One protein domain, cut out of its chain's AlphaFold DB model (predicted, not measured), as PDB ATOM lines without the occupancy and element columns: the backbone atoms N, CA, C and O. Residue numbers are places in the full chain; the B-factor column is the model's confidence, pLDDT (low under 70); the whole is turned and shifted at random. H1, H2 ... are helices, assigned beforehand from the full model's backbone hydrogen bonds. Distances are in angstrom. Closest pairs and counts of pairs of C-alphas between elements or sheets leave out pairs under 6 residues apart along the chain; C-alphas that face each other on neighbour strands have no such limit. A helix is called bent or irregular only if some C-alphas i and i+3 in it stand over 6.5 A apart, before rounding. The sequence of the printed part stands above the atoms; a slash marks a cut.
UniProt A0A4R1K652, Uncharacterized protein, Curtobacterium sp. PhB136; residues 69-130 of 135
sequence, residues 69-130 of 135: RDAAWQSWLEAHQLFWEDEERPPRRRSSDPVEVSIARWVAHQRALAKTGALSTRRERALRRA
ATOM      1  N   ARG A  69      -2.357   5.405 -60.171       91.44
ATOM      2  CA  ARG A  69      -3.084   4.398 -59.378       91.44
ATOM      3  C   ARG A  69      -2.592   4.326 -57.944       91.44
ATOM      4  O   ARG A  69      -3.360   3.932 -57.069       91.44
ATOM      5  N   ASP A  70      -1.313   4.605 -57.723       93.44
ATOM      6  CA  ASP A  70      -0.767   4.586 -56.380       93.44
ATOM      7  C   ASP A  70      -1.052   5.876 -55.635       93.44
ATOM      8  O   ASP A  70      -1.507   5.810 -54.501       93.44
ATOM      9  N   ALA A  71      -0.901   7.016 -56.303       94.31
ATOM     10  CA  ALA A  71      -1.310   8.303 -55.763       94.31
ATOM     11  C   ALA A  71      -2.788   8.288 -55.352       94.31
ATOM     12  O   ALA A  71      -3.098   8.592 -54.209       94.31
ATOM     13  N   ALA A  72      -3.684   7.798 -56.220       94.38
ATOM     14  CA  ALA A  72      -5.095   7.640 -55.870       94.38
ATOM     15  C   ALA A  72      -5.293   6.737 -54.641       94.38
ATOM     16  O   ALA A  72      -6.137   7.013 -53.796       94.38
ATOM     17  N   TRP A  73      -4.518   5.654 -54.520       96.94
ATOM     18  CA  TRP A  73      -4.577   4.781 -53.348       96.94
ATOM     19  C   TRP A  73      -4.117   5.499 -52.069       96.94
ATOM     20  O   TRP A  73      -4.768   5.336 -51.039       96.94
ATOM     21  N   GLN A  74      -3.052   6.308 -52.134       96.56
ATOM     22  CA  GLN A  74      -2.593   7.129 -51.007       96.56
ATOM     23  C   GLN A  74      -3.643   8.170 -50.614       96.56
ATOM     24  O   GLN A  74      -3.961   8.272 -49.436       96.56
ATOM     25  N   SER A  75      -4.251   8.865 -51.580       96.75
ATOM     26  CA  SER A  75      -5.302   9.852 -51.303       96.75
ATOM     27  C   SER A  75      -6.521   9.233 -50.616       96.75
ATOM     28  O   SER A  75      -7.121   9.863 -49.756       96.75
ATOM     29  N   TRP A  76      -6.885   7.985 -50.931       97.94
ATOM     30  CA  TRP A  76      -7.954   7.290 -50.201       97.94
ATOM     31  C   TRP A  76      -7.562   6.922 -48.768       97.94
ATOM     32  O   TRP A  76      -8.406   6.981 -47.873       97.94
ATOM     33  N   LEU A  77      -6.303   6.536 -48.543       97.94
ATOM     34  CA  LEU A  77      -5.793   6.304 -47.195       97.94
ATOM     35  C   LEU A  77      -5.813   7.604 -46.386       97.94
ATOM     36  O   LEU A  77      -6.288   7.600 -45.255       97.94
ATOM     37  N   GLU A  78      -5.343   8.699 -46.973       97.62
ATOM     38  CA  GLU A  78      -5.365  10.032 -46.374       97.62
ATOM     39  C   GLU A  78      -6.794  10.489 -46.070       97.62
ATOM     40  O   GLU A  78      -7.076  10.845 -44.932       97.62
ATOM     41  N   ALA A  79      -7.722  10.362 -47.024       97.81
ATOM     42  CA  ALA A  79      -9.135  10.677 -46.815       97.81
ATOM     43  C   ALA A  79      -9.738   9.881 -45.647       97.81
ATOM     44  O   ALA A  79     -10.508  10.421 -44.861       97.81
ATOM     45  N   HIS A  80      -9.357   8.609 -45.486       98.00
ATOM     46  CA  HIS A  80      -9.756   7.830 -44.316       98.00
ATOM     47  C   HIS A  80      -9.177   8.385 -43.008       98.00
ATOM     48  O   HIS A  80      -9.877   8.386 -42.000       98.00
ATOM     49  N   GLN A  81      -7.903   8.791 -42.991       97.94
ATOM     50  CA  GLN A  81      -7.293   9.358 -41.786       97.94
ATOM     51  C   GLN A  81      -7.949  10.692 -41.419       97.94
ATOM     52  O   GLN A  81      -8.334  10.864 -40.271       97.94
ATOM     53  N   LEU A  82      -8.139  11.582 -42.395       97.75
ATOM     54  CA  LEU A  82      -8.781  12.883 -42.196       97.75
ATOM     55  C   LEU A  82     -10.224  12.744 -41.710       97.75
ATOM     56  O   LEU A  82     -10.610  13.434 -40.777       97.75
ATOM     57  N   PHE A  83     -10.990  11.805 -42.272       97.75
ATOM     58  CA  PHE A  83     -12.347  11.524 -41.798       97.75
ATOM     59  C   PHE A  83     -12.369  11.179 -40.302       97.75
ATOM     60  O   PHE A  83     -13.258  11.605 -39.580       97.75
ATOM     61  N   TRP A  84     -11.387  10.415 -39.821       97.31
ATOM     62  CA  TRP A  84     -11.287  10.074 -38.403       97.31
ATOM     63  C   TRP A  84     -10.887  11.249 -37.507       97.31
ATOM     64  O   TRP A  84     -11.323  11.274 -36.361       97.31
ATOM     65  N   GLU A  85     -10.048  12.169 -37.990       96.88
ATOM     66  CA  GLU A  85      -9.694  13.384 -37.237       96.88
ATOM     67  C   GLU A  85     -10.912  14.300 -37.062       96.88
ATOM     68  O   GLU A  85     -11.047  14.928 -36.021       96.88
ATOM     69  N   ASP A  86     -11.784  14.367 -38.071       96.00
ATOM     70  CA  ASP A  86     -12.944  15.265 -38.089       96.00
ATOM     71  C   ASP A  86     -14.163  14.672 -37.365       96.00
ATOM     72  O   ASP A  86     -14.806  15.322 -36.547       96.00
ATOM     73  N   GLU A  87     -14.471  13.401 -37.628       95.69
ATOM     74  CA  GLU A  87     -15.709  12.765 -37.163       95.69
ATOM     75  C   GLU A  87     -15.523  11.904 -35.904       95.69
ATOM     76  O   GLU A  87     -16.499  11.376 -35.366       95.69
ATOM     77  N   GLU A  88     -14.273  11.676 -35.480       94.94
ATOM     78  CA  GLU A  88     -13.883  10.853 -34.320       94.94
ATOM     79  C   GLU A  88     -14.485   9.430 -34.313       94.94
ATOM     80  O   GLU A  88     -14.623   8.765 -33.281       94.94
ATOM     81  N   ARG A  89     -14.852   8.923 -35.494       95.25
ATOM     82  CA  ARG A  89     -15.522   7.629 -35.677       95.25
ATOM     83  C   ARG A  89     -15.150   7.000 -37.022       95.25
ATOM     84  O   ARG A  89     -14.773   7.700 -37.959       95.25
ATOM     85  N   PRO A  90     -15.343   5.679 -37.197       94.69
ATOM     86  CA  PRO A  90     -15.123   5.049 -38.491       94.69
ATOM     87  C   PRO A  90     -16.198   5.431 -39.527       94.69
ATOM     88  O   PRO A  90     -17.373   5.598 -39.169       94.69
ATOM     89  N   PRO A  91     -15.835   5.461 -40.823       95.94
ATOM     90  CA  PRO A  91     -16.772   5.714 -41.912       95.94
ATOM     91  C   PRO A  91     -17.745   4.540 -42.097       95.94
ATOM     92  O   PRO A  91     -17.370   3.360 -42.067       95.94
ATOM     93  N   ARG A  92     -19.023   4.855 -42.313       95.94
ATOM     94  CA  ARG A  92     -20.144   3.912 -42.372       95.94
ATOM     95  C   ARG A  92     -20.621   3.715 -43.806       95.94
ATOM     96  O   ARG A  92     -20.943   4.647 -44.531       95.94
ATOM     97  N   ARG A  93     -20.819   2.452 -44.192       93.69
ATOM     98  CA  ARG A  93     -21.362   2.091 -45.519       93.69
ATOM     99  C   ARG A  93     -22.825   2.486 -45.741       93.69
ATOM    100  O   ARG A  93     -23.267   2.466 -46.883       93.69
ATOM    101  N   ARG A  94     -23.568   2.760 -44.666       94.25
ATOM    102  CA  ARG A  94     -24.987   3.160 -44.687       94.25
ATOM    103  C   ARG A  94     -25.175   4.646 -44.348       94.25
ATOM    104  O   ARG A  94     -26.251   5.020 -43.898       94.25
ATOM    105  N   SER A  95     -24.126   5.460 -44.486       95.88
ATOM    106  CA  SER A  95     -24.242   6.912 -44.319       95.88
ATOM    107  C   SER A  95     -25.056   7.534 -45.457       95.88
ATOM    108  O   SER A  95     -25.170   6.951 -46.537       95.88
ATOM    109  N   SER A  96     -25.619   8.711 -45.191       95.88
ATOM    110  CA  SER A  96     -26.247   9.547 -46.218       95.88
ATOM    111  C   SER A  96     -25.217  10.324 -47.045       95.88
ATOM    112  O   SER A  96     -25.518  10.688 -48.178       95.88
ATOM    113  N   ASP A  97     -23.998  10.506 -46.522       96.25
ATOM    114  CA  ASP A  97     -22.900  11.158 -47.233       96.25
ATOM    115  C   ASP A  97     -22.234  10.199 -48.251       96.25
ATOM    116  O   ASP A  97     -21.653   9.173 -47.863       96.25
ATOM    117  N   PRO A  98     -22.264  10.515 -49.564       96.50
ATOM    118  CA  PRO A  98     -21.599   9.718 -50.592       96.50
ATOM    119  C   PRO A  98     -20.078   9.598 -50.414       96.50
ATOM    120  O   PRO A  98     -19.496   8.587 -50.835       96.50
ATOM    121  N   VAL A  99     -19.426  10.602 -49.817       95.62
ATOM    122  CA  VAL A  99     -17.974  10.599 -49.586       95.62
ATOM    123  C   VAL A  99     -17.634   9.592 -48.492       95.62
ATOM    124  O   VAL A  99     -16.863   8.662 -48.753       95.62
ATOM    125  N   GLU A 100     -18.287   9.676 -47.329       97.44
ATOM    126  CA  GLU A 100     -18.165   8.689 -46.249       97.44
ATOM    127  C   GLU A 100     -18.401   7.256 -46.757       97.44
ATOM    128  O   GLU A 100     -17.607   6.342 -46.494       97.44
ATOM    129  N   VAL A 101     -19.465   7.045 -47.543       97.75
ATOM    130  CA  VAL A 101     -19.781   5.729 -48.120       97.75
ATOM    131  C   VAL A 101     -18.644   5.226 -49.014       97.75
ATOM    132  O   VAL A 101     -18.323   4.031 -48.994       97.75
ATOM    133  N   SER A 102     -18.014   6.107 -49.790       97.75
ATOM    134  CA  SER A 102     -16.900   5.755 -50.677       97.75
ATOM    135  C   SER A 102     -15.648   5.360 -49.892       97.75
ATOM    136  O   SER A 102     -15.049   4.321 -50.192       97.75
ATOM    137  N   ILE A 103     -15.316   6.095 -48.826       97.88
ATOM    138  CA  ILE A 103     -14.212   5.755 -47.915       97.88
ATOM    139  C   ILE A 103     -14.474   4.388 -47.262       97.88
ATOM    140  O   ILE A 103     -13.628   3.489 -47.313       97.88
ATOM    141  N   ALA A 104     -15.679   4.165 -46.729       97.38
ATOM    142  CA  ALA A 104     -16.059   2.897 -46.102       97.38
ATOM    143  C   ALA A 104     -16.015   1.708 -47.086       97.38
ATOM    144  O   ALA A 104     -15.676   0.570 -46.724       97.38
ATOM    145  N   ARG A 105     -16.360   1.945 -48.359       97.81
ATOM    146  CA  ARG A 105     -16.238   0.945 -49.428       97.81
ATOM    147  C   ARG A 105     -14.780   0.613 -49.713       97.81
ATOM    148  O   ARG A 105     -14.447  -0.576 -49.750       97.81
ATOM    149  N   TRP A 106     -13.932   1.630 -49.847       97.88
ATOM    150  CA  TRP A 106     -12.501   1.472 -50.083       97.88
ATOM    151  C   TRP A 106     -11.817   0.674 -48.964       97.88
ATOM    152  O   TRP A 106     -11.121  -0.298 -49.268       97.88
ATOM    153  N   VAL A 107     -12.088   0.990 -47.689       97.75
ATOM    154  CA  VAL A 107     -11.537   0.263 -46.526       97.75
ATOM    155  C   VAL A 107     -11.874  -1.222 -46.583       97.75
ATOM    156  O   VAL A 107     -10.994  -2.075 -46.459       97.75
ATOM    157  N   ALA A 108     -13.145  -1.565 -46.795       97.25
ATOM    158  CA  ALA A 108     -13.532  -2.973 -46.823       97.25
ATOM    159  C   ALA A 108     -12.980  -3.713 -48.054       97.25
ATOM    160  O   ALA A 108     -12.683  -4.901 -47.951       97.25
ATOM    161  N   HIS A 109     -12.755  -3.022 -49.176       96.62
ATOM    162  CA  HIS A 109     -12.001  -3.594 -50.292       96.62
ATOM    163  C   HIS A 109     -10.541  -3.884 -49.901       96.62
ATOM    164  O   HIS A 109     -10.056  -4.978 -50.183       96.62
ATOM    165  N   GLN A 110      -9.861  -2.984 -49.175       97.44
ATOM    166  CA  GLN A 110      -8.496  -3.244 -48.689       97.44
ATOM    167  C   GLN A 110      -8.441  -4.443 -47.731       97.44
ATOM    168  O   GLN A 110      -7.553  -5.284 -47.849       97.44
ATOM    169  N   ARG A 111      -9.415  -4.570 -46.823       96.81
ATOM    170  CA  ARG A 111      -9.520  -5.722 -45.909       96.81
ATOM    171  C   ARG A 111      -9.742  -7.038 -46.652       96.81
ATOM    172  O   ARG A 111      -9.122  -8.040 -46.307       96.81
ATOM    173  N   ALA A 112     -10.594  -7.037 -47.677       97.06
ATOM    174  CA  ALA A 112     -10.820  -8.217 -48.509       97.06
ATOM    175  C   ALA A 112      -9.530  -8.651 -49.224       97.06
ATOM    176  O   ALA A 112      -9.162  -9.820 -49.153       97.06
ATOM    177  N   LEU A 113      -8.806  -7.702 -49.825       96.06
ATOM    178  CA  LEU A 113      -7.521  -7.964 -50.481       96.06
ATOM    179  C   LEU A 113      -6.447  -8.470 -49.506       96.06
ATOM    180  O   LEU A 113      -5.671  -9.353 -49.862       96.06
ATOM    181  N   ALA A 114      -6.399  -7.932 -48.284       95.19
ATOM    182  CA  ALA A 114      -5.484  -8.410 -47.250       95.19
ATOM    183  C   ALA A 114      -5.807  -9.856 -46.843       95.19
ATOM    184  O   ALA A 114      -4.905 -10.684 -46.750       95.19
ATOM    185  N   LYS A 115      -7.096 -10.191 -46.682       96.12
ATOM    186  CA  LYS A 115      -7.542 -11.555 -46.354       96.12
ATOM    187  C   LYS A 115      -7.149 -12.574 -47.427       96.12
ATOM    188  O   LYS A 115      -6.829 -13.707 -47.090       96.12
ATOM    189  N   THR A 116      -7.177 -12.188 -48.701       96.00
ATOM    190  CA  THR A 116      -6.796 -13.069 -49.816       96.00
ATOM    191  C   THR A 116      -5.298 -13.036 -50.135       96.00
ATOM    192  O   THR A 116      -4.889 -13.651 -51.114       96.00
ATOM    193  N   GLY A 117      -4.481 -12.282 -49.387       93.12
ATOM    194  CA  GLY A 117      -3.049 -12.117 -49.672       93.12
ATOM    195  C   GLY A 117      -2.741 -11.366 -50.976       93.12
ATOM    196  O   GLY A 117      -1.617 -11.403 -51.460       93.12
ATOM    197  N   ALA A 118      -3.724 -10.671 -51.560       94.06
ATOM    198  CA  ALA A 118      -3.587  -9.963 -52.839       94.06
ATOM    199  C   ALA A 118      -3.032  -8.533 -52.682       94.06
ATOM    200  O   ALA A 118      -2.874  -7.794 -53.658       94.06
ATOM    201  N   LEU A 119      -2.773  -8.108 -51.446       93.44
ATOM    202  CA  LEU A 119      -2.306  -6.769 -51.132       93.44
ATOM    203  C   LEU A 119      -0.771  -6.737 -51.159       93.44
ATOM    204  O   LEU A 119      -0.110  -7.534 -50.506       93.44
ATOM    205  N   SER A 120      -0.181  -5.809 -51.917       93.69
ATOM    206  CA  SER A 120       1.284  -5.682 -51.968       93.69
ATOM    207  C   SER A 120       1.861  -5.374 -50.581       93.69
ATOM    208  O   SER A 120       1.287  -4.547 -49.866       93.69
ATOM    209  N   THR A 121       3.053  -5.885 -50.267       94.62
ATOM    210  CA  THR A 121       3.740  -5.668 -48.979       94.62
ATOM    211  C   THR A 121       3.822  -4.192 -48.577       94.62
ATOM    212  O   THR A 121       3.625  -3.841 -47.415       94.62
ATOM    213  N   ARG A 122       4.081  -3.292 -49.538       94.81
ATOM    214  CA  ARG A 122       4.151  -1.844 -49.275       94.81
ATOM    215  C   ARG A 122       2.812  -1.284 -48.797       94.81
ATOM    216  O   ARG A 122       2.785  -0.562 -47.804       94.81
ATOM    217  N   ARG A 123       1.718  -1.623 -49.487       95.81
ATOM    218  CA  ARG A 123       0.361  -1.189 -49.116       95.81
ATOM    219  C   ARG A 123      -0.056  -1.771 -47.774       95.81
ATOM    220  O   ARG A 123      -0.631  -1.057 -46.967       95.81
ATOM    221  N   GLU A 124       0.286  -3.026 -47.502       96.00
ATOM    222  CA  GLU A 124      -0.106  -3.675 -46.250       96.00
ATOM    223  C   GLU A 124       0.567  -2.991 -45.067       96.00
ATOM    224  O   GLU A 124      -0.090  -2.596 -44.104       96.00
ATOM    225  N   ARG A 125       1.878  -2.768 -45.184       96.38
ATOM    226  CA  ARG A 125       2.650  -2.038 -44.184       96.38
ATOM    227  C   ARG A 125       2.110  -0.625 -43.966       96.38
ATOM    228  O   ARG A 125       2.030  -0.202 -42.820       96.38
ATOM    229  N   ALA A 126       1.742   0.088 -45.029       96.38
ATOM    230  CA  ALA A 126       1.167   1.428 -44.917       96.38
ATOM    231  C   ALA A 126      -0.175   1.414 -44.164       96.38
ATOM    232  O   ALA A 126      -0.351   2.189 -43.230       96.38
ATOM    233  N   LEU A 127      -1.080   0.485 -44.490       97.25
ATOM    234  CA  LEU A 127      -2.376   0.372 -43.811       97.25
ATOM    235  C   LEU A 127      -2.254  -0.029 -42.333       97.25
ATOM    236  O   LEU A 127      -3.037   0.441 -41.512       97.25
ATOM    237  N   ARG A 128      -1.283  -0.887 -41.987       96.69
ATOM    238  CA  ARG A 128      -1.011  -1.300 -40.595       96.69
ATOM    239  C   ARG A 128      -0.348  -0.203 -39.758       96.69
ATOM    240  O   ARG A 128      -0.474  -0.223 -38.543       96.69
ATOM    241  N   ARG A 129       0.384   0.714 -40.397       96.62
ATOM    242  CA  ARG A 129       1.071   1.842 -39.742       96.62
ATOM    243  C   ARG A 129       0.234   3.120 -39.683       96.62
ATOM    244  O   ARG A 129       0.691   4.098 -39.103       96.62
ATOM    245  N   ALA A 130      -0.935   3.136 -40.313       96.62
ATOM    246  CA  ALA A 130      -1.820   4.289 -40.293       96.62
ATOM    247  C   ALA A 130      -2.262   4.610 -38.853       96.62
ATOM    248  O   ALA A 130      -2.507   3.684 -38.077       96.62
TER     249      ALA A 130
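What this domain is: This is residues 69 to 130 of the 135 residues of an uncharacterized protein of Curtobacterium sp. PhB136 (UniProt A0A4R1K652). What shape do these atoms make? Two long helices, H1 and H2, cross as a lopsided X, with residues 76 to 83 of H1 over residues 100 to 106 of H2. After a tight link at the far end of H2, the short helix H3 folds back near both of them and runs almost in line with H1's direction, while residues 84 to 89 stick out at the other end. What is it built of, and how large is it? The printed part has 62 residues with three named helices in the order H1, H2, H3 and no named strand, and its class is all helix. It is compact, with a radius of gyration of the C-alphas of 11.7 A, yet elongated in outline, spanning 32 by 20 by 19 A.

Where its parts are: Where is the longest helix? H1 is residues 69 to 87, 26.9 A from first to last C-alpha, and begins with C-alpha 69 at (-3.084, 4.398, -59.378). Where is the second long helix? H2 is residues 98 to 115, 25.8 A long between its end C-alphas, with C-alpha 98 at (-21.599, 9.718, -50.592). Where does the last helix lie? H3 is residues 121 to 129, 12.2 A long, and ends with C-alpha 129 at (1.071, 1.842, -39.742).

How they stand to each other: How does H1 stand to H2? They touch through residues 76 to 83 of H1 and 100 to 106 of H2 alone, and their closest C-alphas, those of His 80 and Ile 103, are 6.1 A apart. They run opposite ways at a steep tilt of 62 degrees. Where is H3 beside these two? H3 is close to H1 but not clearly touching it, with the closest C-alphas, those of Leu 77 and Leu 127, 7.6 A apart; the two run the same way at a shallow tilt of 9 degrees. H3 is also close to H2 but not clearly touching it, with the closest C-alphas, those of Ala 114 and Glu 124, 7.2 A apart; these two run opposite ways at a steep tilt of 59 degrees. What do the backbones show? In H1, H2 and H3 every O i to N i+4 pair is within hydrogen-bond range, and no helix is bent or irregular.

The domain as a whole: How far does it reach? The two C-alphas farthest apart, those of Ser 96 and Thr 121, are 33.7 A apart. How are the helices linked? H1 to H2 is a short link of 10 residues, and H2 to H3 is a tight link of 5; the printed part has no cut. What stands free? Residues 84 to 89, of which 84 to 87 belong to H1, stand free. How confident is the model? The mean pLDDT of the printed part is 96.2, and no printed residue is under 70.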